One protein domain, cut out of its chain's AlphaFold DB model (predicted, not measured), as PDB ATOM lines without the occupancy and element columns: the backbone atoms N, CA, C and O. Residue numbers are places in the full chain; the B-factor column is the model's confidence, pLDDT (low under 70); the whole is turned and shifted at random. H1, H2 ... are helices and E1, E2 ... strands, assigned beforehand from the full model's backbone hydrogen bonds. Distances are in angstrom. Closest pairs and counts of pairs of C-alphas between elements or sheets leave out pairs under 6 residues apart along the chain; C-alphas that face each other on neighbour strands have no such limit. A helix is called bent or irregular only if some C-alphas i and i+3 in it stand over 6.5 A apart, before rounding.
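What this domain is: This is residues 41 to 91 of the 92 residues of an uncharacterized protein of Sphaeroforma arctica JP610 (UniProt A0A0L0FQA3). A narrow hairpin of two strands, E1 and E2, stands at one end of the model and a single helix, H1, at the other, with a long link arching between them and an empty space in the middle. The first printed residues, 41 to 47, stick out as a free arm before E1. The printed part has 51 residues, with two named strands and then one named helix along the chain in the order E1, E2, H1; the sheet has the order E1 - E2 and is antiparallel. The class is mixed, helices and strands, with 24 residues, under half of those printed, in named elements. The whole is only just extended, close to loose, with a radius of gyration of the C-alphas of 15.0 A and spans of 36 by 25 by 22 A.

Where its parts are: E1, residues 50 to 56, is the longest strand by residues and measures 16.8 A from first to last C-alpha; it begins at C-alpha 50, at (-3.211, -5.883, 27.616). E2, residues 59 to 64, measures 15.6 A and ends at C-alpha 64, at (-7.126, -7.266, 27.257). H1, residues 79 to 89, measures 15.4 A; it begins at C-alpha 79, at (-12.794, -22.822, 44.963), and ends at C-alpha 89, at (-8.073, -31.314, 33.044).

How they stand to each other: E1 and E2 are antiparallel neighbours and form a hairpin, with 160 degrees between their N-to-C directions. Among the C-alphas that face each other are those of Tyr 50 and Tyr 64, 4.2 A apart, and those of Lys 55 and Glu 60, 4.3 A apart. Within hydrogen-bond range across the pair are, for instance, N 61 and O 54 at 2.8 A and N 51 and O 63 at 2.9 A. E1 and H1 are apart, with no C-alpha of the one within 8 A of the other. In H1, 6 of 7 O i to N i+4 pairs are within hydrogen-bond range, and the helix is not bent.

The domain as a whole: The two C-alphas farthest apart are those of Asp 57 and Asn 91, at 37.8 A. The C-alphas of the first and last printed residues, Phe 41 and Asn 91, are 23.1 A apart. The printed part has no cut. The link from E1 to E2 is tight, with 2 residues between them. The link from E2 to H1 is long: residues 65 to 78, 14 residues with no named element, whose C-alphas lie 9 to 21 A from the mean of the C-alphas. Residues 41 to 47 stand free. The mean pLDDT of the printed part is 91.2, and residues 90 to 91 are under 70.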
ATOM      1  N   PHE A  41       6.104  -9.912  36.182       90.06
ATOM      2  CA  PHE A  41       5.365 -11.037  36.765       90.06
ATOM      3  C   PHE A  41       5.179 -12.220  35.802       90.06
ATOM      4  O   PHE A  41       4.908 -13.331  36.253       90.06
ATOM      5  N   CYS A  42       5.335 -12.006  34.495       91.12
ATOM      6  CA  CYS A  42       5.309 -13.073  33.502       91.12
ATOM      7  C   CYS A  42       6.590 -13.906  33.512       91.12
ATOM      8  O   CYS A  42       6.596 -14.966  32.913       91.12
ATOM      9  N   ASN A  43       7.678 -13.476  34.167       91.88
ATOM     10  CA  ASN A  43       8.906 -14.271  34.317       91.88
ATOM     11  C   ASN A  43       9.431 -14.896  33.000       91.88
ATOM     12  O   ASN A  43       9.968 -16.000  32.997       91.88
ATOM     13  N   GLY A  44       9.256 -14.201  31.871       88.88
ATOM     14  CA  GLY A  44       9.701 -14.663  30.554       88.88
ATOM     15  C   GLY A  44       8.818 -15.716  29.870       88.88
ATOM     16  O   GLY A  44       9.192 -16.163  28.789       88.88
ATOM     17  N   ILE A  45       7.667 -16.099  30.440       91.50
ATOM     18  CA  ILE A  45       6.659 -16.914  29.740       91.50
ATOM     19  C   ILE A  45       5.658 -16.041  28.974       91.50
ATOM     20  O   ILE A  45       5.558 -14.830  29.191       91.50
ATOM     21  N   GLU A  46       4.917 -16.668  28.060       90.25
ATOM     22  CA  GLU A  46       3.849 -16.004  27.320       90.25
ATOM     23  C   GLU A  46       2.717 -15.572  28.264       90.25
ATOM     24  O   GLU A  46       2.286 -16.321  29.139       90.25
ATOM     25  N   CYS A  47       2.237 -14.346  28.070       92.00
ATOM     26  CA  CYS A  47       1.152 -13.752  28.837       92.00
ATOM     27  C   CYS A  47       0.107 -13.157  27.887       92.00
ATOM     28  O   CYS A  47       0.479 -12.636  26.831       92.00
ATOM     29  N   PRO A  48      -1.183 -13.145  28.267       92.06
ATOM     30  CA  PRO A  48      -2.205 -12.428  27.514       92.06
ATOM     31  C   PRO A  48      -1.889 -10.932  27.466       92.06
ATOM     32  O   PRO A  48      -1.699 -10.319  28.518       92.06
ATOM     33  N   LYS A  49      -1.847 -10.353  26.263       92.44
ATOM     34  CA  LYS A  49      -1.565  -8.928  26.047       92.44
ATOM     35  C   LYS A  49      -2.679  -8.037  26.580       92.44
ATOM     36  O   LYS A  49      -3.861  -8.371  26.477       92.44
ATOM     37  N   TYR A  50      -2.285  -6.900  27.144       91.44
ATOM     38  CA  TYR A  50      -3.211  -5.883  27.616       91.44
ATOM     39  C   TYR A  50      -2.579  -4.492  27.613       91.44
ATOM     40  O   TYR A  50      -1.369  -4.343  27.798       91.44
ATOM     41  N   ASP A  51      -3.435  -3.479  27.519       90.19
ATOM     42  CA  ASP A  51      -3.100  -2.090  27.815       90.19
ATOM     43  C   ASP A  51      -3.566  -1.714  29.226       90.19
ATOM     44  O   ASP A  51      -4.595  -2.191  29.709       90.19
ATOM     45  N   VAL A  52      -2.828  -0.830  29.901       90.44
ATOM     46  CA  VAL A  52      -3.279  -0.237  31.170       90.44
ATOM     47  C   VAL A  52      -4.036   1.052  30.871       90.44
ATOM     48  O   VAL A  52      -3.438   2.046  30.458       90.44
ATOM     49  N   GLU A  53      -5.347   1.047  31.106       91.00
ATOM     50  CA  GLU A  53      -6.203   2.220  30.904       91.00
ATOM     51  C   GLU A  53      -6.007   3.248  32.023       91.00
ATOM     52  O   GLU A  53      -5.886   4.450  31.781       91.00
ATOM     53  N   LYS A  54      -5.966   2.766  33.270       90.56
ATOM     54  CA  LYS A  54      -5.879   3.600  34.470       90.56
ATOM     55  C   LYS A  54      -5.211   2.847  35.613       90.56
ATOM     56  O   LYS A  54      -5.477   1.668  35.821       90.56
ATOM     57  N   LYS A  55      -4.411   3.557  36.407       94.12
ATOM     58  CA  LYS A  55      -3.919   3.104  37.715       94.12
ATOM     59  C   LYS A  55      -4.589   3.931  38.812       94.12
ATOM     60  O   LYS A  55      -4.816   5.128  38.625       94.12
ATOM     61  N   GLY A  56      -4.944   3.289  39.915       92.19
ATOM     62  CA  GLY A  56      -5.493   3.923  41.110       92.19
ATOM     63  C   GLY A  56      -4.793   3.416  42.367       92.19
ATOM     64  O   GLY A  56      -3.809   2.679  42.288       92.19
ATOM     65  N   ASP A  57      -5.313   3.794  43.530       96.00
ATOM     66  CA  ASP A  57      -4.731   3.398  44.812       96.00
ATOM     67  C   ASP A  57      -4.959   1.903  45.067       96.00
ATOM     68  O   ASP A  57      -6.037   1.471  45.471       96.00
ATOM     69  N   GLY A  58      -3.929   1.100  44.788       95.19
ATOM     70  CA  GLY A  58      -3.935  -0.350  44.998       95.19
ATOM     71  C   GLY A  58      -4.585  -1.171  43.881       95.19
ATOM     72  O   GLY A  58      -4.766  -2.373  44.057       95.19
ATOM     73  N   PHE A  59      -4.925  -0.567  42.737       94.25
ATOM     74  CA  PHE A  59      -5.503  -1.292  41.602       94.25
ATOM     75  C   PHE A  59      -5.100  -0.706  40.246       94.25
ATOM     76  O   PHE A  59      -4.644   0.435  40.133       94.25
ATOM     77  N   GLU A  60      -5.342  -1.478  39.192       93.88
ATOM     78  CA  GLU A  60      -5.249  -1.018  37.812       93.88
ATOM     79  C   GLU A  60      -6.378  -1.590  36.954       93.88
ATOM     80  O   GLU A  60      -6.903  -2.670  37.221       93.88
ATOM     81  N   ILE A  61      -6.751  -0.835  35.926       93.94
ATOM     82  CA  ILE A  61      -7.724  -1.224  34.909       93.94
ATOM     83  C   ILE A  61      -6.939  -1.673  33.678       93.94
ATOM     84  O   ILE A  61      -6.151  -0.897  33.130       93.94
ATOM     85  N   ARG A  62      -7.150  -2.927  33.266       93.56
ATOM     86  CA  ARG A  62      -6.488  -3.554  32.116       93.56
ATOM     87  C   ARG A  62      -7.494  -3.852  31.009       93.56
ATOM     88  O   ARG A  62      -8.528  -4.469  31.263       93.56
ATOM     89  N   LEU A  63      -7.155  -3.453  29.789       93.56
ATOM     90  CA  LEU A  63      -7.891  -3.744  28.561       93.56
ATOM     91  C   LEU A  63      -7.170  -4.885  27.841       93.56
ATOM     92  O   LEU A  63      -6.111  -4.668  27.260       93.56
ATOM     93  N   TYR A  64      -7.711  -6.099  27.919       93.06
ATOM     94  CA  TYR A  64      -7.126  -7.266  27.257       93.06
ATOM     95  C   TYR A  64      -7.467  -7.296  25.768       93.06
ATOM     96  O   TYR A  64      -8.605  -7.025  25.378       93.06
ATOM     97  N   GLU A  65      -6.495  -7.680  24.943       91.88
ATOM     98  CA  GLU A  65      -6.763  -8.000  23.542       91.88
ATOM     99  C   GLU A  65      -7.622  -9.269  23.422       91.88
ATOM    100  O   GLU A  65      -7.508 -10.180  24.251       91.88
ATOM    101  N   PRO A  66      -8.443  -9.386  22.364       95.12
ATOM    102  CA  PRO A  66      -9.076 -10.651  22.025       95.12
ATOM    103  C   PRO A  66      -8.023 -11.749  21.827       95.12
ATOM    104  O   PRO A  66      -7.142 -11.634  20.977       95.12
ATOM    105  N   THR A  67      -8.132 -12.832  22.592       93.25
ATOM    106  CA  THR A  67      -7.279 -14.018  22.466       93.25
ATOM    107  C   THR A  67      -8.068 -15.278  22.826       93.25
ATOM    108  O   THR A  67      -9.185 -15.201  23.343       93.25
ATOM    109  N   LEU A  68      -7.510 -16.446  22.517       94.25
ATOM    110  CA  LEU A  68      -8.109 -17.736  22.843       94.25
ATOM    111  C   LEU A  68      -7.697 -18.172  24.250       94.25
ATOM    112  O   LEU A  68      -6.534 -18.063  24.628       94.25
ATOM    113  N   PHE A  69      -8.653 -18.718  24.999       93.12
ATOM    114  CA  PHE A  69      -8.428 -19.302  26.318       93.12
ATOM    115  C   PHE A  69      -8.942 -20.740  26.338       93.12
ATOM    116  O   PHE A  69     -10.061 -21.010  25.897       93.12
ATOM    117  N   ALA A  70      -8.151 -21.654  26.896       92.50
ATOM    118  CA  ALA A  70      -8.664 -22.947  27.323       92.50
ATOM    119  C   ALA A  70      -9.521 -22.740  28.580       92.50
ATOM    120  O   ALA A  70      -9.116 -22.040  29.508       92.50
ATOM    121  N   THR A  71     -10.725 -23.311  28.607       92.88
ATOM    122  CA  THR A  71     -11.646 -23.177  29.743       92.88
ATOM    123  C   THR A  71     -12.273 -24.520  30.080       92.88
ATOM    124  O   THR A  71     -12.489 -25.359  29.207       92.88
ATOM    125  N   THR A  72     -12.557 -24.730  31.363       93.75
ATOM    126  CA  THR A  72     -13.254 -25.912  31.870       93.75
ATOM    127  C   THR A  72     -14.180 -25.504  33.008       93.75
ATOM    128  O   THR A  72     -13.878 -24.573  33.758       93.75
ATOM    129  N   GLU A  73     -15.322 -26.177  33.129       93.81
ATOM    130  CA  GLU A  73     -16.310 -25.912  34.171       93.81
ATOM    131  C   GLU A  73     -16.292 -27.045  35.203       93.81
ATOM    132  O   GLU A  73     -16.436 -28.219  34.863       93.81
ATOM    133  N   VAL A  74     -16.154 -26.688  36.482       93.12
ATOM    134  CA  VAL A  74     -16.192 -27.626  37.612       93.12
ATOM    135  C   VAL A  74     -17.277 -27.163  38.581       93.12
ATOM    136  O   VAL A  74     -17.379 -25.976  38.884       93.12
ATOM    137  N   LYS A  75     -18.121 -28.088  39.055       95.38
ATOM    138  CA  LYS A  75     -19.306 -27.787  39.879       95.38
ATOM    139  C   LYS A  75     -19.285 -28.543  41.201       95.38
ATOM    140  O   LYS A  75     -18.734 -29.635  41.281       95.38
ATOM    141  N   GLY A  76     -19.961 -27.983  42.208       95.69
ATOM    142  CA  GLY A  76     -20.231 -28.663  43.483       95.69
ATOM    143  C   GLY A  76     -19.017 -28.824  44.402       95.69
ATOM    144  O   GLY A  76     -19.041 -29.677  45.283       95.69
ATOM    145  N   MET A  77     -17.967 -28.030  44.194       95.19
ATOM    146  CA  MET A  77     -16.728 -28.047  44.977       95.19
ATOM    147  C   MET A  77     -16.424 -26.641  45.497       95.19
ATOM    148  O   MET A  77     -16.929 -25.655  44.954       95.19
ATOM    149  N   ASP A  78     -15.588 -26.542  46.529       96.44
ATOM    150  CA  ASP A  78     -15.006 -25.264  46.934       96.44
ATOM    151  C   ASP A  78     -13.983 -24.763  45.894       96.44
ATOM    152  O   ASP A  78     -13.501 -25.517  45.045       96.44
ATOM    153  N   MET A  79     -13.646 -23.475  45.962       95.12
ATOM    154  CA  MET A  79     -12.794 -22.822  44.963       95.12
ATOM    155  C   MET A  79     -11.374 -23.394  44.893       95.12
ATOM    156  O   MET A  79     -10.785 -23.418  43.809       95.12
ATOM    157  N   GLU A  80     -10.811 -23.857  46.010       95.62
ATOM    158  CA  GLU A  80      -9.451 -24.395  46.037       95.62
ATOM    159  C   GLU A  80      -9.412 -25.761  45.349       95.62
ATOM    160  O   GLU A  80      -8.595 -25.996  44.450       95.62
ATOM    161  N   LEU A  81     -10.346 -26.644  45.712       95.25
ATOM    162  CA  LEU A  81     -10.473 -27.957  45.092       95.25
ATOM    163  C   LEU A  81     -10.849 -27.852  43.607       95.25
ATOM    164  O   LEU A  81     -10.276 -28.568  42.780       95.25
ATOM    165  N   ALA A  82     -11.751 -26.935  43.255       95.06
ATOM    166  CA  ALA A  82     -12.144 -26.683  41.871       95.06
ATOM    167  C   ALA A  82     -10.951 -26.219  41.020       95.06
ATOM    168  O   ALA A  82     -10.727 -26.758  39.937       95.06
ATOM    169  N   THR A  83     -10.136 -25.290  41.532       94.62
ATOM    170  CA  THR A  83      -8.947 -24.775  40.828       94.62
ATOM    171  C   THR A  83      -7.910 -25.871  40.599       94.62
ATOM    172  O   THR A  83      -7.377 -26.019  39.497       94.62
ATOM    173  N   ARG A  84      -7.646 -26.693  41.623       93.81
ATOM    174  CA  ARG A  84      -6.730 -27.836  41.510       93.81
ATOM    175  C   ARG A  84      -7.218 -28.860  40.491       93.81
ATOM    176  O   ARG A  84      -6.414 -29.364  39.714       93.81
ATOM    177  N   THR A  85      -8.517 -29.150  40.492       93.88
ATOM    178  CA  THR A  85      -9.133 -30.112  39.571       93.88
ATOM    179  C   THR A  85      -9.090 -29.600  38.134       93.88
ATOM    180  O   THR A  85      -8.635 -30.319  37.248       93.88
ATOM    181  N   GLY A  86      -9.472 -28.340  37.902       91.56
ATOM    182  CA  GLY A  86      -9.450 -27.723  36.573       91.56
ATOM    183  C   GLY A  86      -8.064 -27.743  35.926       91.56
ATOM    184  O   GLY A  86      -7.944 -28.095  34.757       91.56
ATOM    185  N   LYS A  87      -7.003 -27.486  36.703       88.06
ATOM    186  CA  LYS A  87      -5.612 -27.550  36.220       88.06
ATOM    187  C   LYS A  87      -5.209 -28.934  35.692       88.06
ATOM    188  O   LYS A  87      -4.405 -29.041  34.771       88.06
ATOM    189  N   VAL A  88      -5.724 -30.009  36.290       80.81
ATOM    190  CA  VAL A  88      -5.427 -31.375  35.827       80.81
ATOM    191  C   VAL A  88      -6.087 -31.636  34.474       80.81
ATOM    192  O   VAL A  88      -5.462 -32.236  33.603       80.81
ATOM    193  N   LEU A  89      -7.309 -31.134  34.281       73.56
ATOM    194  CA  LEU A  89      -8.073 -31.314  33.044       73.56
ATOM    195  C   LEU A  89      -7.445 -30.606  31.836       73.56
ATOM    196  O   LEU A  89      -7.687 -31.023  30.714       73.56
ATOM    197  N   GLU A  90      -6.623 -29.575  32.045       64.81
ATOM    198  CA  GLU A  90      -5.887 -28.898  30.965       64.81
ATOM    199  C   GLU A  90      -4.792 -29.781  30.332       64.81
ATOM    200  O   GLU A  90      -4.396 -29.557  29.194       64.81
ATOM    201  N   ASN A  91      -4.304 -30.797  31.052       57.19
ATOM    202  CA  ASN A  91      -3.185 -31.646  30.623       57.19
ATOM    203  C   ASN A  91      -3.624 -33.020  30.072       57.19
ATOM    204  O   ASN A  91      -2.804 -33.937  30.022       57.19
TER     205      ASN A  91